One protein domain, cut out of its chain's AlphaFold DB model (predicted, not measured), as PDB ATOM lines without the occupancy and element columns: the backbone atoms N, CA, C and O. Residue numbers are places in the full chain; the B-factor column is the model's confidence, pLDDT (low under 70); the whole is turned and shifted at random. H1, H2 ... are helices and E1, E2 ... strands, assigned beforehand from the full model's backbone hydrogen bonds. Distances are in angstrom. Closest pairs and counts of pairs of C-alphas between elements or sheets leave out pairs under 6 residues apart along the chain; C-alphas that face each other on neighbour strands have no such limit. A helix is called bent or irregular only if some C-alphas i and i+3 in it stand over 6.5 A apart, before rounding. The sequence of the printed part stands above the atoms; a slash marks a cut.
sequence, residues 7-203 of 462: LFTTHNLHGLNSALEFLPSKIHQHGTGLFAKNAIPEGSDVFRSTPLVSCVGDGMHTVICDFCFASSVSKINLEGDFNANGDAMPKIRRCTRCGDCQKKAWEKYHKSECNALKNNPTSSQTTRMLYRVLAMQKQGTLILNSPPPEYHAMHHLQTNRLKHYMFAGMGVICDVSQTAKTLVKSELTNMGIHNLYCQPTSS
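Overview. This is residues 7 to 203 of the 462 residues of an uncharacterized protein of Pseudogymnoascus sp. VKM F-4281 (FW-2241) (UniProt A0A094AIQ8). A cluster of crossed helices gathers round H2, with H1b, H4 and H5 packed on it, and the small two-strand pair of E1 and E4 lies beside H2 near the centre of the whole. Two loop-rich arms spread apart from this body as a V: one holds the strand hairpin E2 and E3 with residues 37 to 50, the other is part of the long unnamed stretch of residues 56 to 100. The printed part has 197 residues with four named strands followed by six named helices, E1 E2 E3 E4 H1 H2 H3 H4 H5 H6; each sheet has two antiparallel strands, E1 with E4 and E2 with E3. The class is mostly helix, though under half of the residues are in named elements. The whole is compact, with a radius of gyration of the C-alphas of 19.0 A and spans of 54 by 47 by 32 A.

Arrangement. E1, residues 7 to 9, and E4, residues 51 to 55, are antiparallel neighbours at 170 degrees; N 8 and O 53 are within hydrogen-bond range at 2.8 A, and N 52 and O 8 at 2.6 A. H2, residues 125 to 138, has 7 pairs of C-alphas within 8 A of E4, the closest being those of Cys 55 and Gln 125, 6.1 A apart. H2 is the hub, touching four other helices. H1, residues 101 to 119, was assigned as one helix by its hydrogen bonds but is bent, with C-alphas 108 and 111 7.7 A apart; its arms are H1a, residues 101 to 108, and H1b, residues 111 to 119, about perpendicular at 75 degrees. H1b and H2 form a helical hairpin and touch at a steep tilt of 42 degrees, opposite ways, closest at the C-alphas of Ser 112 and Ala 135, 5.4 A. H1a is apart from H2, but only just, with the closest C-alphas 8.3 A apart. H4, residues 161 to 184, touches H2 with residues 176 to 184 alone, closest at the C-alphas of Tyr 131 and Ala 180, 6.3 A. H5, residues 190 to 198, touches H2 at a steep tilt of 48 degrees, opposite ways, closest at the C-alphas of Leu 130 and Tyr 197, 5.8 A. H5 also touches H4, closest at the C-alphas of Ser 177 and His 194, 5.5 A. H6, residues 200 to 203, only just touches H2, with 3 pairs of C-alphas within 8 A, the closest being those of Thr 126 and Pro 200 at 6.8 A. H3, residues 149 to 155, touches no helix but is near H5. E2, residues 20 to 24, and E3, residues 32 to 36, are an antiparallel hairpin at 144 degrees, with N 21 and O 35 at 2.8 A; both strands are apart from H2. Every O i to N i+4 pair is within hydrogen-bond range in H1a, H2, H3 and H5, against 3 of 5 in H1b and 16 of 20 in H4, while H6 is too short for such a pair.

Along the chain. E1 begins at C-alpha 7, (-71.192, 45.007, 125.073). E2 and E3 are each 13.1 A long and E4 is 10.0 A. H1b, 13.9 A long, is irregular, with C-alphas 112 and 115 7.1 A apart. H2 measures 20.0 A from C-alpha 125, (-64.155, 42.945, 118.358). H4, 22.1 A, is irregular, with C-alphas 167 and 170 8.6 A apart and a kink of 110 degrees near residue 168. H5 is 12.4 A long, and H6 ends at C-alpha 203, (-71.225, 53.291, 123.551).

Size, cuts and confidence. The two C-alphas farthest apart are those of Gln 29 and Gly 86, 55.8 A. The printed part has no cut. The links from E3 to E4, 14 residues, and from E4 to H1, 45 residues, are long. The mean pLDDT of the printed part is 76.8; 58 residues are under 70, among them residues 7 to 18, 89 to 98 and 144 to 156.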
ATOM      1  N   LEU A   7     -69.749  45.196 125.046       39.69
ATOM      2  CA  LEU A   7     -71.192  45.007 125.073       39.69
ATOM      3  C   LEU A   7     -71.911  46.195 124.475       39.69
ATOM      4  O   LEU A   7     -71.565  47.347 124.715       39.69
ATOM      5  N   PHE A   8     -72.954  45.877 123.728       41.56
ATOM      6  CA  PHE A   8     -73.910  46.813 123.185       41.56
ATOM      7  C   PHE A   8     -75.253  46.494 123.811       41.56
ATOM      8  O   PHE A   8     -75.687  45.356 123.709       41.56
ATOM      9  N   THR A   9     -75.924  47.447 124.440       38.94
ATOM     10  CA  THR A   9     -77.229  47.236 125.081       38.94
ATOM     11  C   THR A   9     -78.340  47.854 124.246       38.94
ATOM     12  O   THR A   9     -78.246  49.024 123.883       38.94
ATOM     13  N   THR A  10     -79.408  47.102 123.972       40.19
ATOM     14  CA  THR A  10     -80.694  47.697 123.588       40.19
ATOM     15  C   THR A  10     -81.686  47.546 124.719       40.19
ATOM     16  O   THR A  10     -81.652  46.620 125.531       40.19
ATOM     17  N   HIS A  11     -82.565  48.530 124.797       44.69
ATOM     18  CA  HIS A  11     -83.506  48.685 125.880       44.69
ATOM     19  C   HIS A  11     -84.736  47.802 125.644       44.69
ATOM     20  O   HIS A  11     -85.743  48.262 125.118       44.69
ATOM     21  N   ASN A  12     -84.677  46.543 126.080       41.19
ATOM     22  CA  ASN A  12     -85.891  45.779 126.355       41.19
ATOM     23  C   ASN A  12     -86.444  46.247 127.712       41.19
ATOM     24  O   ASN A  12     -86.135  45.679 128.754       41.19
ATOM     25  N   LEU A  13     -87.210  47.343 127.712       49.16
ATOM     26  CA  LEU A  13     -87.772  47.970 128.925       49.16
ATOM     27  C   LEU A  13     -89.061  47.277 129.387       49.16
ATOM     28  O   LEU A  13     -89.977  47.923 129.900       49.16
ATOM     29  N   HIS A  14     -89.147  45.959 129.219       38.81
ATOM     30  CA  HIS A  14     -90.168  45.178 129.902       38.81
ATOM     31  C   HIS A  14     -89.838  45.184 131.396       38.81
ATOM     32  O   HIS A  14     -88.962  44.459 131.854       38.81
ATOM     33  N   GLY A  15     -90.513  46.063 132.137       43.44
ATOM     34  CA  GLY A  15     -90.284  46.251 133.566       43.44
ATOM     35  C   GLY A  15     -89.552  47.537 133.935       43.44
ATOM     36  O   GLY A  15     -88.971  47.589 135.018       43.44
ATOM     37  N   LEU A  16     -89.609  48.596 133.108       46.62
ATOM     38  CA  LEU A  16     -89.515  49.943 133.673       46.62
ATOM     39  C   LEU A  16     -90.635  50.074 134.710       46.62
ATOM     40  O   LEU A  16     -91.769  50.435 134.393       46.62
ATOM     41  N   ASN A  17     -90.296  49.774 135.963       51.72
ATOM     42  CA  ASN A  17     -90.959  50.365 137.104       51.72
ATOM     43  C   ASN A  17     -91.160  51.845 136.774       51.72
ATOM     44  O   ASN A  17     -90.298  52.480 136.158       51.72
ATOM     45  N   SER A  18     -92.286  52.399 137.199       60.59
ATOM     46  CA  SER A  18     -92.683  53.807 137.074       60.59
ATOM     47  C   SER A  18     -91.682  54.823 137.666       60.59
ATOM     48  O   SER A  18     -92.040  55.974 137.888       60.59
ATOM     49  N   ALA A  19     -90.439  54.419 137.926       80.06
ATOM     50  CA  ALA A  19     -89.375  55.132 138.595       80.06
ATOM     51  C   ALA A  19     -88.345  55.774 137.655       80.06
ATOM     52  O   ALA A  19     -87.609  56.614 138.154       80.06
ATOM     53  N   LEU A  20     -88.269  55.450 136.353       86.81
ATOM     54  CA  LEU A  20     -87.335  56.119 135.427       86.81
ATOM     55  C   LEU A  20     -88.032  56.729 134.200       86.81
ATOM     56  O   LEU A  20     -89.111  56.298 133.790       86.81
ATOM     57  N   GLU A  21     -87.397  57.734 133.602       87.06
ATOM     58  CA  GLU A  21     -87.785  58.360 132.336       87.06
ATOM     59  C   GLU A  21     -86.583  58.869 131.548       87.06
ATOM     60  O   GLU A  21     -85.559  59.257 132.107       87.06
ATOM     61  N   PHE A  22     -86.734  58.911 130.227       81.88
ATOM     62  CA  PHE A  22     -85.812  59.632 129.367       81.88
ATOM     63  C   PHE A  22     -86.225  61.098 129.300       81.88
ATOM     64  O   PHE A  22     -87.332  61.412 128.863       81.88
ATOM     65  N   LEU A  23     -85.329  61.995 129.701       80.19
ATOM     66  CA  LEU A  23     -85.519  63.440 129.576       80.19
ATOM     67  C   LEU A  23     -84.285  64.068 128.924       80.19
ATOM     68  O   LEU A  23     -83.204  63.479 128.946       80.19
ATOM     69  N   PRO A  24     -84.396  65.283 128.370       75.50
ATOM     70  CA  PRO A  24     -83.226  66.046 127.958       75.50
ATOM     71  C   PRO A  24     -82.249  66.251 129.125       75.50
ATOM     72  O   PRO A  24     -82.639  66.689 130.212       75.50
ATOM     73  N   SER A  25     -80.969  65.956 128.899       77.00
ATOM     74  CA  SER A  25     -79.929  66.134 129.908       77.00
ATOM     75  C   SER A  25     -79.462  67.582 129.984       77.00
ATOM     76  O   SER A  25     -79.074  68.184 128.986       77.00
ATOM     77  N   LYS A  26     -79.433  68.138 131.200       68.56
ATOM     78  CA  LYS A  26     -78.858  69.469 131.460       68.56
ATOM     79  C   LYS A  26     -77.334  69.459 131.561       68.56
ATOM     80  O   LYS A  26     -76.727  70.514 131.435       68.56
ATOM     81  N   ILE A  27     -76.730  68.290 131.785       60.72
ATOM     82  CA  ILE A  27     -75.290  68.156 132.048       60.72
ATOM     83  C   ILE A  27     -74.472  68.464 130.782       60.72
ATOM     84  O   ILE A  27     -73.355  68.963 130.873       60.72
ATOM     85  N   HIS A  28     -75.042  68.247 129.591       52.34
ATOM     86  CA  HIS A  28     -74.302  68.379 128.330       52.34
ATOM     87  C   HIS A  28     -74.913  69.350 127.310       52.34
ATOM     88  O   HIS A  28     -74.474  69.353 126.166       52.34
ATOM     89  N   GLN A  29     -75.909  70.162 127.691       48.41
ATOM     90  CA  GLN A  29     -76.687  71.075 126.819       48.41
ATOM     91  C   GLN A  29     -77.333  70.437 125.559       48.41
ATOM     92  O   GLN A  29     -78.182  71.073 124.941       48.41
ATOM     93  N   HIS A  30     -76.996  69.191 125.205       56.47
ATOM     94  CA  HIS A  30     -77.360  68.517 123.959       56.47
ATOM     95  C   HIS A  30     -77.333  66.990 124.152       56.47
ATOM     96  O   HIS A  30     -76.264  66.360 124.127       56.47
ATOM     97  N   GLY A  31     -78.507  66.395 124.360       67.75
ATOM     98  CA  GLY A  31     -78.690  64.952 124.486       67.75
ATOM     99  C   GLY A  31     -79.814  64.524 125.432       67.75
ATOM    100  O   GLY A  31     -80.371  65.313 126.198       67.75
ATOM    101  N   THR A  32     -80.104  63.227 125.408       71.69
ATOM    102  CA  THR A  32     -81.062  62.558 126.297       71.69
ATOM    103  C   THR A  32     -80.316  61.897 127.454       71.69
ATOM    104  O   THR A  32     -79.265  61.293 127.254       71.69
ATOM    105  N   GLY A  33     -80.846  62.010 128.669       81.06
ATOM    106  CA  GLY A  33     -80.385  61.288 129.853       81.06
ATOM    107  C   GLY A  33     -81.472  60.369 130.401       81.06
ATOM    108  O   GLY A  33     -82.650  60.524 130.074       81.06
ATOM    109  N   LEU A  34     -81.068  59.422 131.246       84.94
ATOM    110  CA  LEU A  34     -81.972  58.582 132.025       84.94
ATOM    111  C   LEU A  34     -82.125  59.195 133.421       84.94
ATOM    112  O   LEU A  34     -81.139  59.382 134.131       84.94
ATOM    113  N   PHE A  35     -83.352  59.534 133.792       87.44
ATOM    114  CA  PHE A  35     -83.689  60.240 135.022       87.44
ATOM    115  C   PHE A  35     -84.558  59.373 135.912       87.44
ATOM    116  O   PHE A  35     -85.427  58.657 135.420       87.44
ATOM    117  N   ALA A  36     -84.356  59.480 137.221       90.31
ATOM    118  CA  ALA A  36     -85.263  58.895 138.190       90.31
ATOM    119  C   ALA A  36     -86.438  59.847 138.460       90.31
ATOM    120  O   ALA A  36     -86.236  61.015 138.785       90.31
ATOM    121  N   LYS A  37     -87.665  59.336 138.347       89.38
ATOM    122  CA  LYS A  37     -88.909  60.030 138.713       89.38
ATOM    123  C   LYS A  37     -89.037  60.213 140.223       89.38
ATOM    124  O   LYS A  37     -89.653  61.172 140.672       89.38
ATOM    125  N   ASN A  38     -88.452  59.294 140.991       89.00
ATOM    126  CA  ASN A  38     -88.468  59.273 142.450       89.00
ATOM    127  C   ASN A  38     -87.060  58.996 142.988       89.00
ATOM    128  O   ASN A  38     -86.206  58.488 142.263       89.00
ATOM    129  N   ALA A  39     -86.828  59.292 144.267       89.81
ATOM    130  CA  ALA A  39     -85.596  58.893 144.939       89.81
ATOM    131  C   ALA A  39     -85.430  57.362 144.889       89.81
ATOM    132  O   ALA A  39     -86.375  56.624 145.171       89.81
ATOM    133  N   ILE A  40     -84.231  56.901 144.532       85.19
ATOM    134  CA  ILE A  40     -83.869  55.482 144.505       85.19
ATOM    135  C   ILE A  40     -83.041  55.203 145.762       85.19
ATOM    136  O   ILE A  40     -81.997  55.840 145.923       85.19
ATOM    137  N   PRO A  41     -83.484  54.312 146.668       87.38
ATOM    138  CA  PRO A  41     -82.717  53.978 147.861       87.38
ATOM    139  C   PRO A  41     -81.342  53.411 147.512       87.38
ATOM    140  O   PRO A  41     -81.186  52.693 146.520       87.38
ATOM    141  N   GLU A  42     -80.357  53.692 148.358       87.81
ATOM    142  CA  GLU A  42     -79.018  53.120 148.237       87.81
ATOM    143  C   GLU A  42     -79.073  51.583 148.176       87.81
ATOM    144  O   GLU A  42     -79.877  50.949 148.860       87.81
ATOM    145  N   GLY A  43     -78.246  50.987 147.312       86.81
ATOM    146  CA  GLY A  43     -78.205  49.538 147.091       86.81
ATOM    147  C   GLY A  43     -79.329  48.975 146.210       86.81
ATOM    148  O   GLY A  43     -79.345  47.772 145.962       86.81
ATOM    149  N   SER A  44     -80.252  49.806 145.716       86.12
ATOM    150  CA  SER A  44     -81.319  49.341 144.820       86.12
ATOM    151  C   SER A  44     -80.826  49.151 143.385       86.12
ATOM    152  O   SER A  44     -80.138  50.011 142.832       86.12
ATOM    153  N   ASP A  45     -81.274  48.073 142.740       84.12
ATOM    154  CA  ASP A  45     -81.125  47.890 141.295       84.12
ATOM    155  C   ASP A  45     -81.908  48.982 140.549       84.12
ATOM    156  O   ASP A  45     -83.140  49.001 140.556       84.12
ATOM    157  N   VAL A  46     -81.191  49.892 139.883       84.38
ATOM    158  CA  VAL A  46     -81.795  51.001 139.121       84.38
ATOM    159  C   VAL A  46     -82.486  50.475 137.860       84.38
ATOM    160  O   VAL A  46     -83.654  50.767 137.613       84.38
ATOM    161  N   PHE A  47     -81.767  49.692 137.056       83.44
ATOM    162  CA  PHE A  47     -82.310  48.959 135.915       83.44
ATOM    163  C   PHE A  47     -81.398  47.779 135.573       83.44
ATOM    164  O   PHE A  47     -80.206  47.788 135.877       83.44
ATOM    165  N   ARG A  48     -81.952  46.772 134.894       81.12
ATOM    166  CA  ARG A  48     -81.186  45.690 134.268       81.12
ATOM    167  C   ARG A  48     -81.342  45.799 132.759       81.12
ATOM    168  O   ARG A  48     -82.427  46.103 132.269       81.12
ATOM    169  N   SER A  49     -80.266  45.564 132.019       78.31
ATOM    170  CA  SER A  49     -80.300  45.547 130.560       78.31
ATOM    171  C   SER A  49     -79.604  44.305 130.042       78.31
ATOM    172  O   SER A  49     -78.541  43.926 130.526       78.31
ATOM    173  N   THR A  50     -80.224  43.683 129.044       79.56
ATOM    174  CA  THR A  50     -79.588  42.628 128.270       79.56
ATOM    175  C   THR A  50     -78.841  43.271 127.106       79.56
ATOM    176  O   THR A  50     -79.417  44.089 126.382       79.56
ATOM    177  N   PRO A  51     -77.583  42.889 126.873       82.38
ATOM    178  CA  PRO A  51     -76.861  43.310 125.689       82.38
ATOM    179  C   PRO A  51     -77.619  42.908 124.414       82.38
ATOM    180  O   PRO A  51     -77.966  41.738 124.235       82.38
ATOM    181  N   LEU A  52     -77.840  43.862 123.508       84.50
ATOM    182  CA  LEU A  52     -78.187  43.598 122.112       84.50
ATOM    183  C   LEU A  52     -77.142  42.673 121.486       84.50
ATOM    184  O   LEU A  52     -77.477  41.680 120.843       84.50
ATOM    185  N   VAL A  53     -75.869  43.017 121.685       88.81
ATOM    186  CA  VAL A  53     -74.730  42.316 121.108       88.81
ATOM    187  C   VAL A  53     -73.613  42.261 122.129       88.81
ATOM    188  O   VAL A  53     -73.271  43.273 122.734       88.81
ATOM    189  N   SER A  54     -72.989  41.102 122.258       88.44
ATOM    190  CA  SER A  54     -71.793  40.932 123.075       88.44
ATOM    191  C   SER A  54     -70.743  40.240 122.231       88.44
ATOM    192  O   SER A  54     -71.089  39.322 121.492       88.44
ATOM    193  N   CYS A  55     -69.478  40.645 122.336       89.88
ATOM    194  CA  CYS A  55     -68.352  39.952 121.710       89.88
ATOM    195  C   CYS A  55     -67.196  39.830 122.699       89.88
ATOM    196  O   CYS A  55     -66.836  40.797 123.371       89.88
ATOM    197  N   VAL A  56     -66.559  38.660 122.739       88.94
ATOM    198  CA  VAL A  56     -65.322  38.467 123.510       88.94
ATOM    199  C   VAL A  56     -64.214  39.341 122.930       88.94
ATOM    200  O   VAL A  56     -64.104  39.434 121.707       88.94
ATOM    201  N   GLY A  57     -63.397  39.955 123.789       87.25
ATOM    202  CA  GLY A  57     -62.269  40.795 123.388       87.25
ATOM    203  C   GLY A  57     -61.290  40.109 122.435       87.25
ATOM    204  O   GLY A  57     -61.215  38.877 122.343       87.25
ATOM    205  N   ASP A  58     -60.532  40.911 121.695       86.62
ATOM    206  CA  ASP A  58     -59.530  40.386 120.772       86.62
ATOM    207  C   ASP A  58     -58.448  39.596 121.525       86.62
ATOM    208  O   ASP A  58     -58.078  39.919 122.649       86.62
ATOM    209  N   GLY A  59     -58.011  38.474 120.941       85.12
ATOM    210  CA  GLY A  59     -57.086  37.529 121.587       85.12
ATOM    211  C   GLY A  59     -57.694  36.619 122.669       85.12
ATOM    212  O   GLY A  59     -57.102  35.595 122.984       85.12
ATOM    213  N   MET A  60     -58.900  36.906 123.173       86.00
ATOM    214  CA  MET A  60     -59.494  36.170 124.306       86.00
ATOM    215  C   MET A  60     -60.352  34.959 123.907       86.00
ATOM    216  O   MET A  60     -60.824  34.208 124.754       86.00
ATOM    217  N   HIS A  61     -60.544  34.721 122.613       82.00
ATOM    218  CA  HIS A  61     -61.422  33.673 122.072       82.00
ATOM    219  C   HIS A  61     -60.952  32.227 122.332       82.00
ATOM    220  O   HIS A  61     -61.669  31.279 122.011       82.00
ATOM    221  N   THR A  62     -59.733  32.040 122.840       82.06
ATOM    222  CA  THR A  62     -59.199  30.735 123.262       82.06
ATOM    223  C   THR A  62     -59.453  30.445 124.737       82.06
ATOM    224  O   THR A  62     -59.342  29.294 125.142       82.06
ATOM    225  N   VAL A  63     -59.790  31.466 125.527       85.19
ATOM    226  CA  VAL A  63     -59.910  31.375 126.988       85.19
ATOM    227  C   VAL A  63     -61.256  31.855 127.515       85.19
ATOM    228  O   VAL A  63     -61.565  31.590 128.666       85.19
ATOM    229  N   ILE A  64     -62.076  32.526 126.701       85.56
ATOM    230  CA  ILE A  64     -63.430  32.962 127.058       85.56
ATOM    231  C   ILE A  64     -64.425  32.420 126.031       85.56
ATOM    232  O   ILE A  64     -64.220  32.531 124.818       85.56
ATOM    233  N   CYS A  65     -65.523  31.840 126.518       86.19
ATOM    234  CA  CYS A  65     -66.626  31.420 125.675       86.19
ATOM    235  C   CYS A  65     -67.320  32.636 125.067       86.19
ATOM    236  O   CYS A  65     -67.803  33.514 125.770       86.19
ATOM    237  N   ASP A  66     -67.471  32.630 123.750       85.12
ATOM    238  CA  ASP A  66     -68.081  33.735 123.021       85.12
ATOM    239  C   ASP A  66     -69.607  33.884 123.210       85.12
ATOM    240  O   ASP A  66     -70.169  34.909 122.834       85.12
ATOM    241  N   PHE A  67     -70.271  32.888 123.808       87.31
ATOM    242  CA  PHE A  67     -71.714  32.914 124.073       87.31
ATOM    243  C   PHE A  67     -72.060  33.265 125.520       87.31
ATOM    244  O   PHE A  67     -72.855  34.169 125.754       87.31
ATOM    245  N   CYS A  68     -71.506  32.528 126.487       85.94
ATOM    246  CA  CYS A  68     -71.823  32.712 127.906       85.94
ATOM    247  C   CYS A  68     -70.753  33.487 128.680       85.94
ATOM    248  O   CYS A  68     -70.917  33.666 129.879       85.94
ATOM    249  N   PHE A  69     -69.656  33.895 128.031       85.25
ATOM    250  CA  PHE A  69     -68.546  34.635 128.647       85.25
ATOM    251  C   PHE A  69     -67.818  33.900 129.784       85.25
ATOM    252  O   PHE A  69     -66.931  34.465 130.416       85.25
ATOM    253  N   ALA A  70     -68.102  32.609 129.984       83.06
ATOM    254  CA  ALA A  70     -67.353  31.769 130.906       83.06
ATOM    255  C   ALA A  70     -65.885  31.686 130.482       83.06
ATOM    256  O   ALA A  70     -65.580  31.446 129.309       83.06
ATOM    257  N   SER A  71     -64.988  31.867 131.442       83.25
ATOM    258  CA  SER A  71     -63.550  31.903 131.219       83.25
ATOM    259  C   SER A  71     -62.888  30.640 131.763       83.25
ATOM    260  O   SER A  71     -63.128  30.252 132.903       83.25
ATOM    261  N   SER A  72     -62.014  30.013 130.975       80.88
ATOM    262  CA  SER A  72     -61.199  28.868 131.407       80.88
ATOM    263  C   SER A  72     -60.030  29.280 132.300       80.88
ATOM    264  O   SER A  72     -59.233  28.432 132.680       80.88
ATOM    265  N   VAL A  73     -59.865  30.578 132.553       80.25
ATOM    266  CA  VAL A  73     -58.854  31.121 133.467       80.25
ATOM    267  C   VAL A  73     -59.484  31.862 134.647       80.25
ATOM    268  O   VAL A  73     -58.754  32.385 135.487       80.25
ATOM    269  N   SER A  74     -60.822  31.921 134.726       75.56
ATOM    270  CA  SER A  74     -61.490  32.553 135.864       75.56
ATOM    271  C   SER A  74     -61.326  31.703 137.117       75.56
ATOM    272  O   SER A  74     -61.319  30.474 137.077       75.56
ATOM    273  N   LYS A  75     -61.201  32.379 138.256       74.69
ATOM    274  CA  LYS A  75     -61.258  31.736 139.569       74.69
ATOM    275  C   LYS A  75     -62.689  31.480 140.026       74.69
ATOM    276  O   LYS A  75     -62.839  30.907 141.090       74.69
ATOM    277  N   ILE A  76     -63.688  31.909 139.261       69.62
ATOM    278  CA  ILE A  76     -65.107  31.797 139.579       69.62
ATOM    279  C   ILE A  76     -65.751  30.824 138.576       69.62
ATOM    280  O   ILE A  76     -65.476  30.909 137.374       69.62
ATOM    281  N   ASN A  77     -66.549  29.870 139.057       68.81
ATOM    282  CA  ASN A  77     -67.309  28.931 138.228       68.81
ATOM    283  C   ASN A  77     -68.581  29.588 137.643       68.81
ATOM    284  O   ASN A  77     -68.787  30.796 137.756       68.81
ATOM    285  N   LEU A  78     -69.425  28.814 136.950       65.12
ATOM    286  CA  LEU A  78     -70.650  29.330 136.317       65.12
ATOM    287  C   LEU A  78     -71.724  29.727 137.339       65.12
ATOM    288  O   LEU A  78     -72.607  30.524 137.026       65.12
ATOM    289  N   GLU A  79     -71.643  29.158 138.536       71.00
ATOM    290  CA  GLU A  79     -72.555  29.346 139.656       71.00
ATOM    291  C   GLU A  79     -72.199  30.582 140.499       71.00
ATOM    292  O   GLU A  79     -73.015  31.032 141.300       71.00
ATOM    293  N   GLY A  80     -71.026  31.182 140.265       68.62
ATOM    294  CA  GLY A  80     -70.544  32.354 140.997       68.62
ATOM    295  C   GLY A  80     -69.645  32.027 142.193       68.62
ATOM    296  O   GLY A  80     -69.241  32.945 142.905       68.62
ATOM    297  N   ASP A  81     -69.283  30.758 142.392       69.19
ATOM    298  CA  ASP A  81     -68.400  30.316 143.471       69.19
ATOM    299  C   ASP A  81     -66.936  30.269 143.026       69.19
ATOM    300  O   ASP A  81     -66.624  30.103 141.847       69.19
ATOM    301  N   PHE A  82     -66.007  30.364 143.979       74.81
ATOM    302  CA  PHE A  82     -64.592  30.170 143.682       74.81
ATOM    303  C   PHE A  82     -64.299  28.707 143.322       74.81
ATOM    304  O   PHE A  82     -64.653  27.804 144.075       74.81
ATOM    305  N   ASN A  83     -63.591  28.488 142.212       70.81
ATOM    306  CA  ASN A  83     -63.134  27.169 141.783       70.81
ATOM    307  C   ASN A  83     -62.279  26.527 142.886       70.81
ATOM    308  O   ASN A  83     -61.239  27.071 143.282       70.81
ATOM    309  N   ALA A  84     -62.700  25.360 143.360       78.12
ATOM    310  CA  ALA A  84     -61.939  24.530 144.275       78.12
ATOM    311  C   ALA A  84     -60.851  23.747 143.520       78.12
ATOM    312  O   ALA A  84     -60.935  23.492 142.315       78.12
ATOM    313  N   ASN A  85     -59.806  23.331 144.241       68.94
ATOM    314  CA  ASN A  85     -58.770  22.460 143.685       68.94
ATOM    315  C   ASN A  85     -59.396  21.125 143.245       68.94
ATOM    316  O   ASN A  85     -59.699  20.280 144.083       68.94
ATOM    317  N   GLY A  86     -59.559  20.940 141.933       74.12
ATOM    318  CA  GLY A  86     -60.165  19.744 141.338       74.12
ATOM    319  C   GLY A  86     -61.322  20.034 140.383       74.12
ATOM    320  O   GLY A  86     -61.701  19.141 139.625       74.12
ATOM    321  N   ASP A  87     -61.836  21.268 140.358       76.06
ATOM    322  CA  ASP A  87     -62.927  21.631 139.458       76.06
ATOM    323  C   ASP A  87     -62.492  21.551 137.989       76.06
ATOM    324  O   ASP A  87     -61.436  22.044 137.571       76.06
ATOM    325  N   ALA A  88     -63.320  20.890 137.178       71.75
ATOM    326  CA  ALA A  88     -63.053  20.700 135.762       71.75
ATOM    327  C   ALA A  88     -63.237  22.024 135.010       71.75
ATOM    328  O   ALA A  88     -64.352  22.426 134.683       71.75
ATOM    329  N   MET A  89     -62.125  22.686 134.686       68.19
ATOM    330  CA  MET A  89     -62.163  23.909 133.886       68.19
ATOM    331  C   MET A  89     -62.768  23.639 132.496       68.19
ATOM    332  O   MET A  89     -62.418  22.642 131.844       68.19
ATOM    333  N   PRO A  90     -63.641  24.526 131.984       67.12
ATOM    334  CA  PRO A  90     -64.208  24.366 130.655       67.12
ATOM    335  C   PRO A  90     -63.096  24.427 129.601       67.12
ATOM    336  O   PRO A  90     -62.327  25.384 129.525       67.12
ATOM    337  N   LYS A  91     -63.006  23.398 128.750       68.06
ATOM    338  CA  LYS A  91     -62.068  23.379 127.617       68.06
ATOM    339  C   LYS A  91     -62.578  24.289 126.503       68.06
ATOM    340  O   LYS A  91     -63.294  23.829 125.623       68.06
ATOM    341  N   ILE A  92     -62.176  25.554 126.519       68.75
ATOM    342  CA  ILE A  92     -62.581  26.534 125.510       68.75
ATOM    343  C   ILE A  92     -61.668  26.410 124.283       68.75
ATOM    344  O   ILE A  92     -60.446  26.502 124.372       68.75
ATOM    345  N   ARG A  93     -62.256  26.173 123.107       63.16
ATOM    346  CA  ARG A  93     -61.579  26.311 121.811       63.16
ATOM    347  C   ARG A  93     -62.424  27.167 120.878       63.16
ATOM    348  O   ARG A  93     -63.651  27.214 120.982       63.16
ATOM    349  N   ARG A  94     -61.762  27.822 119.923       59.91
ATOM    350  CA  ARG A  94     -62.412  28.658 118.907       59.91
ATOM    351  C   ARG A  94     -63.497  27.844 118.187       59.91
ATOM    352  O   ARG A  94     -63.214  26.779 117.641       59.91
ATOM    353  N   CYS A  95     -64.743  28.309 118.255       58.62
ATOM    354  CA  CYS A  95     -65.927  27.639 117.697       58.62
ATOM    355  C   CYS A  95     -66.174  26.187 118.163       58.62
ATOM    356  O   CYS A  95     -66.981  25.486 117.554       58.62
ATOM    357  N   THR A  96     -65.528  25.715 119.238       49.66
ATOM    358  CA  THR A  96     -65.713  24.354 119.762       49.66
ATOM    359  C   THR A  96     -65.723  24.322 121.298       49.66
ATOM    360  O   THR A  96     -64.687  24.386 121.948       49.66
ATOM    361  N   ARG A  97     -66.945  24.133 121.827       52.09
ATOM    362  CA  ARG A  97     -67.343  23.593 123.148       52.09
ATOM    363  C   ARG A  97     -67.108  24.435 124.426       52.09
ATOM    364  O   ARG A  97     -66.094  24.303 125.088       52.09
ATOM    365  N   CYS A  98     -68.172  25.097 124.901       56.84
ATOM    366  CA  CYS A  98     -68.730  24.783 126.231       56.84
ATOM    367  C   CYS A  98     -70.112  24.168 126.025       56.84
ATOM    368  O   CYS A  98     -70.950  24.837 125.438       56.84
ATOM    369  N   GLY A  99     -70.338  22.909 126.417       70.12
ATOM    370  CA  GLY A  99     -71.653  22.237 126.366       70.12
ATOM    371  C   GLY A  99     -72.587  22.678 125.221       70.12
ATOM    372  O   GLY A  99     -72.225  22.602 124.045       70.12
ATOM    373  N   ASP A 100     -73.755  23.213 125.591       84.50
ATOM    374  CA  ASP A 100     -74.808  23.692 124.679       84.50
ATOM    375  C   ASP A 100     -74.575  25.101 124.106       84.50
ATOM    376  O   ASP A 100     -75.314  25.550 123.224       84.50
ATOM    377  N   CYS A 101     -73.549  25.819 124.574       84.06
ATOM    378  CA  CYS A 101     -73.253  27.194 124.162       84.06
ATOM    379  C   CYS A 101     -73.056  27.306 122.645       84.06
ATOM    380  O   CYS A 101     -73.467  28.287 122.035       84.06
ATOM    381  N   GLN A 102     -72.449  26.288 122.023       84.12
ATOM    382  CA  GLN A 102     -72.220  26.263 120.578       84.12
ATOM    383  C   GLN A 102     -73.538  26.252 119.799       84.12
ATOM    384  O   GLN A 102     -73.683  27.008 118.841       84.12
ATOM    385  N   LYS A 103     -74.499  25.418 120.215       85.69
ATOM    386  CA  LYS A 103     -75.814  25.329 119.576       85.69
ATOM    387  C   LYS A 103     -76.581  26.640 119.747       85.69
ATOM    388  O   LYS A 103     -77.061  27.190 118.761       85.69
ATOM    389  N   LYS A 104     -76.588  27.199 120.964       87.00
ATOM    390  CA  LYS A 104     -77.244  28.484 121.251       87.00
ATOM    391  C   LYS A 104     -76.613  29.648 120.476       87.00
ATOM    392  O   LYS A 104     -77.334  30.470 119.919       87.00
ATOM    393  N   ALA A 105     -75.283  29.705 120.380       85.44
ATOM    394  CA  ALA A 105     -74.586  30.701 119.566       85.44
ATOM    395  C   ALA A 105     -74.918  30.539 118.081       85.44
ATOM    396  O   ALA A 105     -75.190  31.530 117.408       85.44
ATOM    397  N   TRP A 106     -74.925  29.298 117.577       86.94
ATOM    398  CA  TRP A 106     -75.292  28.974 116.198       86.94
ATOM    399  C   TRP A 106     -76.692  29.467 115.847       86.94
ATOM    400  O   TRP A 106     -76.859  30.139 114.830       86.94
ATOM    401  N   GLU A 107     -77.664  29.173 116.708       85.12
ATOM    402  CA  GLU A 107     -79.055  29.601 116.561       85.12
ATOM    403  C   GLU A 107     -79.201  31.124 116.658       85.12
ATOM    404  O   GLU A 107     -79.900  31.712 115.837       85.12
ATOM    405  N   LYS A 108     -78.508  31.774 117.606       82.81
ATOM    406  CA  LYS A 108     -78.676  33.209 117.878       82.81
ATOM    407  C   LYS A 108     -77.966  34.122 116.873       82.81
ATOM    408  O   LYS A 108     -78.551  35.108 116.447       82.81
ATOM    409  N   TYR A 109     -76.708  33.854 116.518       83.75
ATOM    410  CA  TYR A 109     -75.927  34.773 115.666       83.75
ATOM    411  C   TYR A 109     -74.844  34.099 114.815       83.75
ATOM    412  O   TYR A 109     -74.604  34.522 113.681       83.75
ATOM    413  N   HIS A 110     -74.204  33.032 115.303       86.56
ATOM    414  CA  HIS A 110     -72.996  32.483 114.690       86.56
ATOM    415  C   HIS A 110     -73.239  31.929 113.283       86.56
ATOM    416  O   HIS A 110     -72.381  32.079 112.419       86.56
ATOM    417  N   LYS A 111     -74.426  31.372 112.995       86.44
ATOM    418  CA  LYS A 111     -74.777  30.897 111.642       86.44
ATOM    419  C   LYS A 111     -74.621  31.991 110.576       86.44
ATOM    420  O   LYS A 111     -74.192  31.697 109.462       86.44
ATOM    421  N   SER A 112     -74.944  33.238 110.916       82.44
ATOM    422  CA  SER A 112     -74.900  34.370 109.986       82.44
ATOM    423  C   SER A 112     -73.518  35.015 109.866       82.44
ATOM    424  O   SER A 112     -73.187  35.520 108.797       82.44
ATOM    425  N   GLU A 113     -72.697  34.987 110.921       85.44
ATOM    426  CA  GLU A 113     -71.329  35.540 110.893       85.44
ATOM    427  C   GLU A 113     -70.250  34.497 110.550       85.44
ATOM    428  O   GLU A 113     -69.136  34.879 110.211       85.44
ATOM    429  N   CYS A 114     -70.547  33.190 110.588       87.06
ATOM    430  CA  CYS A 114     -69.555  32.120 110.403       87.06
ATOM    431  C   CYS A 114     -68.798  32.240 109.073       87.06
ATOM    432  O   CYS A 114     -67.572  32.146 109.049       87.06
ATOM    433  N   ASN A 115     -69.497  32.533 107.971       85.44
ATOM    434  CA  ASN A 115     -68.832  32.770 106.687       85.44
ATOM    435  C   ASN A 115     -67.931  34.015 106.732       85.44
ATOM    436  O   ASN A 115     -66.828  33.994 106.192       85.44
ATOM    437  N   ALA A 116     -68.372  35.086 107.396       87.25
ATOM    438  CA  ALA A 116     -67.572  36.298 107.529       87.25
ATOM    439  C   ALA A 116     -66.298  36.037 108.350       87.25
ATOM    440  O   ALA A 116     -65.197  36.363 107.915       87.25
ATOM    441  N   LEU A 117     -66.433  35.340 109.480       86.12
ATOM    442  CA  LEU A 117     -65.328  34.950 110.358       86.12
ATOM    443  C   LEU A 117     -64.379  33.932 109.718       86.12
ATOM    444  O   LEU A 117     -63.186  33.962 109.995       86.12
ATOM    445  N   LYS A 118     -64.877  33.043 108.851       86.81
ATOM    446  CA  LYS A 118     -64.030  32.121 108.084       86.81
ATOM    447  C   LYS A 118     -63.115  32.880 107.120       86.81
ATOM    448  O   LYS A 118     -61.952  32.519 106.990       86.81
ATOM    449  N   ASN A 119     -63.642  33.914 106.464       86.88
ATOM    450  CA  ASN A 119     -62.875  34.742 105.531       86.88
ATOM    451  C   ASN A 119     -61.975  35.758 106.249       86.88
ATOM    452  O   ASN A 119     -60.933  36.125 105.718       86.88
ATOM    453  N   ASN A 120     -62.349  36.188 107.457       87.44
ATOM    454  CA  ASN A 120     -61.560  37.111 108.265       87.44
ATOM    455  C   ASN A 120     -61.480  36.652 109.738       87.44
ATOM    456  O   ASN A 120     -62.153  37.216 110.614       87.44
ATOM    457  N   PRO A 121     -60.655  35.634 110.046       85.25
ATOM    458  CA  PRO A 121     -60.572  35.053 111.387       85.25
ATOM    459  C   PRO A 121     -59.923  35.989 112.410       85.25
ATOM    460  O   PRO A 121     -60.021  35.743 113.608       85.25
ATOM    461  N   THR A 122     -59.259  37.054 111.973       85.94
ATOM    462  CA  THR A 122     -58.609  38.060 112.828       85.94
ATOM    463  C   THR A 122     -59.429  39.343 112.949       85.94
ATOM    464  O   THR A 122     -58.896  40.369 113.357       85.94
ATOM    465  N   SER A 123     -60.719  39.296 112.599       89.56
ATOM    466  CA  SER A 123     -61.628  40.435 112.749       89.56
ATOM    467  C   SER A 123     -61.620  40.969 114.180       89.56
ATOM    468  O   SER A 123     -61.820  40.203 115.132       89.56
ATOM    469  N   SER A 124     -61.448  42.286 114.310       90.75
ATOM    470  CA  SER A 124     -61.519  42.981 115.594       90.75
ATOM    471  C   SER A 124     -62.881  42.797 116.262       90.75
ATOM    472  O   SER A 124     -63.884  42.474 115.614       90.75
ATOM    473  N   GLN A 125     -62.934  43.039 117.567       90.25
ATOM    474  CA  GLN A 125     -64.155  42.945 118.358       90.25
ATOM    475  C   GLN A 125     -65.282  43.802 117.766       90.25
ATOM    476  O   GLN A 125     -66.384  43.296 117.573       90.25
ATOM    477  N   THR A 126     -64.997  45.052 117.393       89.69
ATOM    478  CA  THR A 126     -65.974  45.960 116.772       89.69
ATOM    479  C   THR A 126     -66.512  45.413 115.451       89.69
ATOM    480  O   THR A 126     -67.718  45.436 115.214       89.69
ATOM    481  N   THR A 127     -65.645  44.857 114.602       92.12
ATOM    482  CA  THR A 127     -66.058  44.242 113.332       92.12
ATOM    483  C   THR A 127     -66.956  43.028 113.565       92.12
ATOM    484  O   THR A 127     -67.955  42.851 112.870       92.12
ATOM    485  N   ARG A 128     -66.658  42.214 114.585       91.88
ATOM    486  CA  ARG A 128     -67.513  41.084 114.979       91.88
ATOM    487  C   ARG A 128     -68.865  41.551 115.517       91.88
ATOM    488  O   ARG A 128     -69.890  40.996 115.128       91.88
ATOM    489  N   MET A 129     -68.894  42.609 116.329       92.06
ATOM    490  CA  MET A 129     -70.147  43.224 116.787       92.06
ATOM    491  C   MET A 129     -70.984  43.708 115.599       92.06
ATOM    492  O   MET A 129     -72.176  43.411 115.539       92.06
ATOM    493  N   LEU A 130     -70.360  44.367 114.616       93.19
ATOM    494  CA  LEU A 130     -71.030  44.780 113.382       93.19
ATOM    495  C   LEU A 130     -71.633  43.578 112.644       93.19
ATOM    496  O   LEU A 130     -72.805  43.620 112.273       93.19
ATOM    497  N   TYR A 131     -70.876  42.490 112.459       93.31
ATOM    498  CA  TYR A 131     -71.395  41.281 111.808       93.31
ATOM    499  C   TYR A 131     -72.643  40.739 112.508       93.31
ATOM    500  O   TYR A 131     -73.597  40.361 111.827       93.31
ATOM    501  N   ARG A 132     -72.681  40.757 113.846       91.75
ATOM    502  CA  ARG A 132     -73.848  40.328 114.632       91.75
ATOM    503  C   ARG A 132     -75.040  41.258 114.477       91.75
ATOM    504  O   ARG A 132     -76.137  40.758 114.262       91.75
ATOM    505  N   VAL A 133     -74.846  42.578 114.509       91.12
ATOM    506  CA  VAL A 133     -75.936  43.543 114.256       91.12
ATOM    507  C   VAL A 133     -76.544  43.313 112.871       91.12
ATOM    508  O   VAL A 133     -77.761  43.196 112.733       91.12
ATOM    509  N   LEU A 134     -75.702  43.190 111.838       90.81
ATOM    510  CA  LEU A 134     -76.160  42.952 110.466       90.81
ATOM    511  C   LEU A 134     -76.844  41.587 110.320       90.81
ATOM    512  O   LEU A 134     -77.839  41.459 109.608       90.81
ATOM    513  N   ALA A 135     -76.335  40.565 111.010       88.88
ATOM    514  CA  ALA A 135     -76.950  39.248 111.071       88.88
ATOM    515  C   ALA A 135     -78.346  39.290 111.701       88.88
ATOM    516  O   ALA A 135     -79.271  38.702 111.143       88.88
ATOM    517  N   MET A 136     -78.496  39.990 112.830       87.94
ATOM    518  CA  MET A 136     -79.779  40.158 113.512       87.94
ATOM    519  C   MET A 136     -80.781  40.892 112.621       87.94
ATOM    520  O   MET A 136     -81.932  40.469 112.500       87.94
ATOM    521  N   GLN A 137     -80.333  41.929 111.905       87.44
ATOM    522  CA  GLN A 137     -81.192  42.613 110.942       87.44
ATOM    523  C   GLN A 137     -81.655  41.686 109.822       87.44
ATOM    524  O   GLN A 137     -82.847  41.606 109.532       87.44
ATOM    525  N   LYS A 138     -80.729  40.950 109.213       86.06
ATOM    526  CA  LYS A 138     -81.053  40.017 108.133       86.06
ATOM    527  C   LYS A 138     -82.018  38.909 108.568       86.06
ATOM    528  O   LYS A 138     -82.825  38.454 107.767       86.06
ATOM    529  N   GLN A 139     -81.924  38.463 109.818       85.31
ATOM    530  CA  GLN A 139     -82.822  37.460 110.398       85.31
ATOM    531  C   GLN A 139     -84.184  38.036 110.816       85.31
ATOM    532  O   GLN A 139     -85.062  37.270 111.203       85.31
ATOM    533  N   GLY A 140     -84.362  39.360 110.776       84.50
ATOM    534  CA  GLY A 140     -85.562  40.030 111.274       84.50
ATOM    535  C   GLY A 140     -85.667  40.064 112.801       84.50
ATOM    536  O   GLY A 140     -86.688  40.504 113.319       84.50
ATOM    537  N   THR A 141     -84.629  39.637 113.531       82.31
ATOM    538  CA  THR A 141     -84.570  39.748 115.000       82.31
ATOM    539  C   THR A 141     -84.234  41.165 115.456       82.31
ATOM    540  O   THR A 141     -84.468  41.505 116.610       82.31
ATOM    541  N   LEU A 142     -83.733  42.004 114.543       81.12
ATOM    542  CA  LEU A 142     -83.583  43.445 114.718       81.12
ATOM    543  C   LEU A 142     -84.206  44.168 113.517       81.12
ATOM    544  O   LEU A 142     -83.624  44.229 112.435       81.12
ATOM    545  N   ILE A 143     -85.408  44.716 113.675       70.94
ATOM    546  CA  ILE A 143     -86.097  45.378 112.562       70.94
ATOM    547  C   ILE A 143     -85.591  46.820 112.445       70.94
ATOM    548  O   ILE A 143     -86.036  47.703 113.169       70.94
ATOM    549  N   LEU A 144     -84.668  47.057 111.507       64.19
ATOM    550  CA  LEU A 144     -84.105  48.388 111.243       64.19
ATOM    551  C   LEU A 144     -85.015  49.286 110.370       64.19
ATOM    552  O   LEU A 144     -84.773  50.471 110.256       64.19
ATOM    553  N   ASN A 145     -86.052  48.769 109.706       55.78
ATOM    554  CA  ASN A 145     -86.844  49.559 108.733       55.78
ATOM    555  C   ASN A 145     -88.308  49.781 109.158       55.78
ATOM    556  O   ASN A 145     -89.158  50.122 108.342       55.78
ATOM    557  N   SER A 146     -88.615  49.554 110.431       47.69
ATOM    558  CA  SER A 146     -89.932  49.748 111.049       47.69
ATOM    559  C   SER A 146     -89.700  50.453 112.398       47.69
ATOM    560  O   SER A 146     -88.535  50.611 112.764       47.69
ATOM    561  N   PRO A 147     -90.716  50.872 113.169       44.62
ATOM    562  CA  PRO A 147     -90.503  51.603 114.411       44.62
ATOM    563  C   PRO A 147     -90.499  50.705 115.672       44.62
ATOM    564  O   PRO A 147     -91.263  50.996 116.594       44.62
ATOM    565  N   PRO A 148     -89.692  49.625 115.817       52.56
ATOM    566  CA  PRO A 148     -89.393  49.144 117.154       52.56
ATOM    567  C   PRO A 148     -88.497  50.155 117.890       52.56
ATOM    568  O   PRO A 148     -87.640  50.802 117.275       52.56
ATOM    569  N   PRO A 149     -88.619  50.246 119.224       60.75
ATOM    570  CA  PRO A 149     -87.802  51.128 120.060       60.75
ATOM    571  C   PRO A 149     -86.288  50.913 119.898       60.75
ATOM    572  O   PRO A 149     -85.502  51.845 120.051       60.75
ATOM    573  N   GLU A 150     -85.868  49.687 119.583       60.62
ATOM    574  CA  GLU A 150     -84.461  49.273 119.603       60.62
ATOM    575  C   GLU A 150     -83.658  49.873 118.446       60.62
ATOM    576  O   GLU A 150     -82.513  50.282 118.638       60.62
ATOM    577  N   TYR A 151     -84.261  49.987 117.258       61.66
ATOM    578  CA  TYR A 151     -83.600  50.606 116.111       61.66
ATOM    579  C   TYR A 151     -83.440  52.114 116.277       61.66
ATOM    580  O   TYR A 151     -82.362  52.659 116.031       61.66
ATOM    581  N   HIS A 152     -84.504  52.781 116.731       60.34
ATOM    582  CA  HIS A 152     -84.440  54.200 117.052       60.34
ATOM    583  C   HIS A 152     -83.360  54.456 118.104       60.34
ATOM    584  O   HIS A 152     -82.518  55.329 117.905       60.34
ATOM    585  N   ALA A 153     -83.302  53.636 119.158       67.69
ATOM    586  CA  ALA A 153     -82.264  53.744 120.179       67.69
ATOM    587  C   ALA A 153     -80.847  53.644 119.587       67.69
ATOM    588  O   ALA A 153     -79.999  54.461 119.934       67.69
ATOM    589  N   MET A 154     -80.603  52.717 118.652       69.62
ATOM    590  CA  MET A 154     -79.308  52.604 117.972       69.62
ATOM    591  C   MET A 154     -78.957  53.846 117.153       69.62
ATOM    592  O   MET A 154     -77.841  54.342 117.270       69.62
ATOM    593  N   HIS A 155     -79.886  54.387 116.360       65.88
ATOM    594  CA  HIS A 155     -79.638  55.615 115.583       65.88
ATOM    595  C   HIS A 155     -79.420  56.853 116.440       65.88
ATOM    596  O   HIS A 155     -78.718  57.770 116.015       65.88
ATOM    597  N   HIS A 156     -79.965  56.867 117.653       68.44
ATOM    598  CA  HIS A 156     -79.712  57.925 118.623       68.44
ATOM    599  C   HIS A 156     -78.359  57.791 119.337       68.44
ATOM    600  O   HIS A 156     -77.938  58.738 120.006       68.44
ATOM    601  N   LEU A 157     -77.639  56.673 119.174       72.06
ATOM    602  CA  LEU A 157     -76.267  56.578 119.658       72.06
ATOM    603  C   LEU A 157     -75.348  57.466 118.826       72.06
ATOM    604  O   LEU A 157     -75.397  57.508 117.593       72.06
ATOM    605  N   GLN A 158     -74.459  58.164 119.524       67.38
ATOM    606  CA  GLN A 158     -73.506  59.056 118.888       67.38
ATOM    607  C   GLN A 158     -72.534  58.244 118.046       67.38
ATOM    608  O   GLN A 158     -71.726  57.480 118.559       67.38
ATOM    609  N   THR A 159     -72.589  58.436 116.735       68.06
ATOM    610  CA  THR A 159     -71.755  57.679 115.800       68.06
ATOM    611  C   THR A 159     -70.271  58.064 115.865       68.06
ATOM    612  O   THR A 159     -69.492  57.396 115.210       68.06
ATOM    613  N   ASN A 160     -69.856  59.117 116.598       69.69
ATOM    614  CA  ASN A 160     -68.464  59.603 116.739       69.69
ATOM    615  C   ASN A 160     -67.587  59.422 115.474       69.69
ATOM    616  O   ASN A 160     -66.402  59.105 115.566       69.69
ATOM    617  N   ARG A 161     -68.162  59.596 114.272       73.19
ATOM    618  CA  ARG A 161     -67.542  59.121 113.021       73.19
ATOM    619  C   ARG A 161     -66.224  59.814 112.762       73.19
ATOM    620  O   ARG A 161     -65.239  59.146 112.483       73.19
ATOM    621  N   LEU A 162     -66.202  61.131 112.961       63.50
ATOM    622  CA  LEU A 162     -65.000  61.951 112.854       63.50
ATOM    623  C   LEU A 162     -63.863  61.381 113.699       63.50
ATOM    624  O   LEU A 162     -62.769  61.183 113.178       63.50
ATOM    625  N   LYS A 163     -64.141  61.014 114.955       66.88
ATOM    626  CA  LYS A 163     -63.171  60.367 115.843       66.88
ATOM    627  C   LYS A 163     -62.642  59.074 115.230       66.88
ATOM    628  O   LYS A 163     -61.432  58.892 115.124       66.88
ATOM    629  N   HIS A 164     -63.525  58.203 114.749       72.19
ATOM    630  CA  HIS A 164     -63.106  56.969 114.084       72.19
ATOM    631  C   HIS A 164     -62.292  57.227 112.814       72.19
ATOM    632  O   HIS A 164     -61.278  56.560 112.602       72.19
ATOM    633  N   TYR A 165     -62.641  58.248 112.031       72.88
ATOM    634  CA  TYR A 165     -61.836  58.696 110.896       72.88
ATOM    635  C   TYR A 165     -60.459  59.178 111.321       72.88
ATOM    636  O   TYR A 165     -59.509  58.992 110.564       72.88
ATOM    637  N   MET A 166     -60.333  59.835 112.481       62.06
ATOM    638  CA  MET A 166     -59.040  60.278 113.015       62.06
ATOM    639  C   MET A 166     -58.177  59.089 113.436       62.06
ATOM    640  O   MET A 166     -57.028  59.011 113.019       62.06
ATOM    641  N   PHE A 167     -58.727  58.166 114.228       69.31
ATOM    642  CA  PHE A 167     -57.931  57.126 114.890       69.31
ATOM    643  C   PHE A 167     -57.740  55.858 114.057       69.31
ATOM    644  O   PHE A 167     -56.623  55.367 113.943       69.31
ATOM    645  N   ALA A 168     -58.818  55.306 113.497       73.94
ATOM    646  CA  ALA A 168     -58.746  54.079 112.701       73.94
ATOM    647  C   ALA A 168     -58.419  54.364 111.228       73.94
ATOM    648  O   ALA A 168     -57.940  53.486 110.517       73.94
ATOM    649  N   GLY A 169     -58.682  55.595 110.776       74.12
ATOM    650  CA  GLY A 169     -58.633  55.975 109.371       74.12
ATOM    651  C   GLY A 169     -59.936  55.622 108.656       74.12
ATOM    652  O   GLY A 169     -60.449  54.511 108.768       74.12
ATOM    653  N   MET A 170     -60.481  56.569 107.888       74.31
ATOM    654  CA  MET A 170     -61.742  56.359 107.165       74.31
ATOM    655  C   MET A 170     -61.667  55.167 106.198       74.31
ATOM    656  O   MET A 170     -62.625  54.408 106.126       74.31
ATOM    657  N   GLY A 171     -60.526  54.954 105.526       74.88
ATOM    658  CA  GLY A 171     -60.331  53.820 104.611       74.88
ATOM    659  C   GLY A 171     -60.599  52.468 105.276       74.88
ATOM    660  O   GLY A 171     -61.406  51.696 104.774       74.88
ATOM    661  N   VAL A 172     -60.051  52.242 106.477       82.00
ATOM    662  CA  VAL A 172     -60.298  51.016 107.260       82.00
ATOM    663  C   VAL A 172     -61.789  50.830 107.534       82.00
ATOM    664  O   VAL A 172     -62.307  49.720 107.454       82.00
ATOM    665  N   ILE A 173     -62.503  51.912 107.838       84.94
ATOM    666  CA  ILE A 173     -63.936  51.843 108.122       84.94
ATOM    667  C   ILE A 173     -64.745  51.562 106.855       84.94
ATOM    668  O   ILE A 173     -65.660  50.734 106.899       84.94
ATOM    669  N   CYS A 174     -64.423  52.218 105.734       83.25
ATOM    670  CA  CYS A 174     -65.082  51.964 104.452       83.25
ATOM    671  C   CYS A 174     -64.844  50.501 104.025       83.25
ATOM    672  O   CYS A 174     -65.804  49.811 103.678       83.25
ATOM    673  N   ASP A 175     -63.616  49.992 104.169       85.56
ATOM    674  CA  ASP A 175     -63.244  48.607 103.858       85.56
ATOM    675  C   ASP A 175     -63.984  47.599 104.741       85.56
ATOM    676  O   ASP A 175     -64.573  46.639 104.235       85.56
ATOM    677  N   VAL A 176     -64.013  47.825 106.060       90.25
ATOM    678  CA  VAL A 176     -64.758  46.973 106.999       90.25
ATOM    679  C   VAL A 176     -66.246  46.987 106.668       90.25
ATOM    680  O   VAL A 176     -66.864  45.923 106.637       90.25
ATOM    681  N   SER A 177     -66.819  48.152 106.363       90.94
ATOM    682  CA  SER A 177     -68.241  48.288 106.035       90.94
ATOM    683  C   SER A 177     -68.597  47.561 104.734       90.94
ATOM    684  O   SER A 177     -69.554  46.784 104.700       90.94
ATOM    685  N   GLN A 178     -67.796  47.736 103.680       88.44
ATOM    686  CA  GLN A 178     -67.982  47.066 102.389       88.44
ATOM    687  C   GLN A 178     -67.802  45.545 102.504       88.44
ATOM    688  O   GLN A 178     -68.584  44.761 101.949       88.44
ATOM    689  N   THR A 179     -66.796  45.121 103.268       90.31
ATOM    690  CA  THR A 179     -66.529  43.708 103.550       90.31
ATOM    691  C   THR A 179     -67.679  43.094 104.345       90.31
ATOM    692  O   THR A 179     -68.188  42.039 103.974       90.31
ATOM    693  N   ALA A 180     -68.159  43.775 105.390       92.56
ATOM    694  CA  ALA A 180     -69.296  43.340 106.197       92.56
ATOM    695  C   ALA A 180     -70.567  43.198 105.356       92.56
ATOM    696  O   ALA A 180     -71.244  42.170 105.435       92.56
ATOM    697  N   LYS A 181     -70.852  44.190 104.500       92.75
ATOM    698  CA  LYS A 181     -71.989  44.156 103.577       92.75
ATOM    699  C   LYS A 181     -71.962  42.909 102.708       92.75
ATOM    700  O   LYS A 181     -72.949  42.178 102.654       92.75
ATOM    701  N   THR A 182     -70.822  42.662 102.068       90.94
ATOM    702  CA  THR A 182     -70.623  41.541 101.145       90.94
ATOM    703  C   THR A 182     -70.719  40.199 101.869       90.94
ATOM    704  O   THR A 182     -71.455  39.310 101.439       90.94
ATOM    705  N   LEU A 183     -70.017  40.047 102.998       90.94
ATOM    706  CA  LEU A 183     -69.922  38.772 103.712       90.94
ATOM    707  C   LEU A 183     -71.231  38.377 104.403       90.94
ATOM    708  O   LEU A 183     -71.595  37.198 104.379       90.94
ATOM    709  N   VAL A 184     -71.950  39.342 104.989       90.44
ATOM    710  CA  VAL A 184     -73.241  39.100 105.660       90.44
ATOM    711  C   VAL A 184     -74.410  39.142 104.661       90.44
ATOM    712  O   VAL A 184     -75.479  38.589 104.936       90.44
ATOM    713  N   LYS A 185     -74.196  39.694 103.457       91.50
ATOM    714  CA  LYS A 185     -75.230  39.998 102.452       91.50
ATOM    715  C   LYS A 185     -76.313  40.899 103.055       91.50
ATOM    716  O   LYS A 185     -77.469  40.499 103.158       91.50
ATOM    717  N   SER A 186     -75.888  42.050 103.574       89.19
ATOM    718  CA  SER A 186     -76.790  43.054 104.148       89.19
ATOM    719  C   SER A 186     -77.386  43.931 103.045       89.19
ATOM    720  O   SER A 186     -76.673  44.373 102.144       89.19
ATOM    721  N   GLU A 187     -78.681  44.220 103.162       89.62
ATOM    722  CA  GLU A 187     -79.411  45.144 102.282       89.62
ATOM    723  C   GLU A 187     -79.185  46.618 102.655       89.62
ATOM    724  O   GLU A 187     -79.598  47.526 101.934       89.62
ATOM    725  N   LEU A 188     -78.523  46.887 103.785       86.12
ATOM    726  CA  LEU A 188     -78.217  48.251 104.196       86.12
ATOM    727  C   LEU A 188     -77.271  48.932 103.201       86.12
ATOM    728  O   LEU A 188     -76.414  48.316 102.553       86.12
ATOM    729  N   THR A 189     -77.398  50.251 103.095       86.38
ATOM    730  CA  THR A 189     -76.426  51.067 102.365       86.38
ATOM    731  C   THR A 189     -75.064  50.993 103.060       86.38
ATOM    732  O   THR A 189     -74.983  50.747 104.264       86.38
ATOM    733  N   ASN A 190     -73.978  51.238 102.320       83.00
ATOM    734  CA  ASN A 190     -72.639  51.294 102.921       83.00
ATOM    735  C   ASN A 190     -72.580  52.325 104.050       83.00
ATOM    736  O   ASN A 190     -71.973  52.061 105.078       83.00
ATOM    737  N   MET A 191     -73.284  53.449 103.890       78.62
ATOM    738  CA  MET A 191     -73.412  54.468 104.928       78.62
ATOM    739  C   MET A 191     -74.180  53.964 106.155       78.62
ATOM    740  O   MET A 191     -73.767  54.210 107.281       78.62
ATOM    741  N   GLY A 192     -75.269  53.211 105.968       84.56
ATOM    742  CA  GLY A 192     -75.982  52.590 107.085       84.56
ATOM    743  C   GLY A 192     -75.078  51.654 107.891       84.56
ATOM    744  O   GLY A 192     -75.039  51.734 109.114       84.56
ATOM    745  N   ILE A 193     -74.287  50.824 107.208       89.81
ATOM    746  CA  ILE A 193     -73.332  49.897 107.838       89.81
ATOM    747  C   ILE A 193     -72.193  50.653 108.524       89.81
ATOM    748  O   ILE A 193     -71.793  50.306 109.631       89.81
ATOM    749  N   HIS A 194     -71.713  51.715 107.894       86.69
ATOM    750  CA  HIS A 194     -70.703  52.596 108.446       86.69
ATOM    751  C   HIS A 194     -71.174  53.230 109.764       86.69
ATOM    752  O   HIS A 194     -70.479  53.162 110.777       86.69
ATOM    753  N   ASN A 195     -72.394  53.763 109.795       82.88
ATOM    754  CA  ASN A 195     -72.976  54.330 111.011       82.88
ATOM    755  C   ASN A 195     -73.037  53.287 112.131       82.88
ATOM    756  O   ASN A 195     -72.633  53.574 113.257       82.88
ATOM    757  N   LEU A 196     -73.458  52.065 111.793       87.88
ATOM    758  CA  LEU A 196     -73.491  50.934 112.718       87.88
ATOM    759  C   LEU A 196     -72.101  50.481 113.177       87.88
ATOM    760  O   LEU A 196     -72.000  49.886 114.240       87.88
ATOM    761  N   TYR A 197     -71.036  50.719 112.413       89.56
ATOM    762  CA  TYR A 197     -69.669  50.391 112.829       89.56
ATOM    763  C   TYR A 197     -69.105  51.414 113.819       89.56
ATOM    764  O   TYR A 197     -68.396  51.049 114.754       89.56
ATOM    765  N   CYS A 198     -69.439  52.694 113.632       84.38
ATOM    766  CA  CYS A 198     -68.915  53.783 114.455       84.38
ATOM    767  C   CYS A 198     -69.749  54.055 115.729       84.38
ATOM    768  O   CYS A 198     -69.299  54.774 116.617       84.38
ATOM    769  N   GLN A 199     -70.954  53.484 115.850       83.19
ATOM    770  CA  GLN A 199     -71.785  53.558 117.066       83.19
ATOM    771  C   GLN A 199     -71.289  52.680 118.233       83.19
ATOM    772  O   GLN A 199     -71.226  53.177 119.357       83.19
ATOM    773  N   PRO A 200     -70.934  51.392 118.040       66.06
ATOM    774  CA  PRO A 200     -70.506  50.517 119.127       66.06
ATOM    775  C   PRO A 200     -69.302  51.056 119.877       66.06
ATOM    776  O   PRO A 200     -69.240  50.982 121.090       66.06
ATOM    777  N   THR A 201     -68.355  51.654 119.178       58.94
ATOM    778  CA  THR A 201     -67.117  52.165 119.764       58.94
ATOM    779  C   THR A 201     -67.302  53.367 120.686       58.94
ATOM    780  O   THR A 201     -66.443  53.607 121.530       58.94
ATOM    781  N   SER A 202     -68.391  54.124 120.547       55.16
ATOM    782  CA  SER A 202     -68.697  55.253 121.434       55.16
ATOM    783  C   SER A 202     -69.517  54.854 122.659       55.16
ATOM    784  O   SER A 202     -69.540  55.596 123.636       55.16
ATOM    785  N   SER A 203     -70.199  53.708 122.587       58.72
ATOM    786  CA  SER A 203     -71.225  53.291 123.551       58.72
ATOM    787  C   SER A 203     -70.961  51.905 124.152       58.72
ATOM    788  O   SER A 203     -71.774  51.414 124.931       58.72
TER     789      SER A 203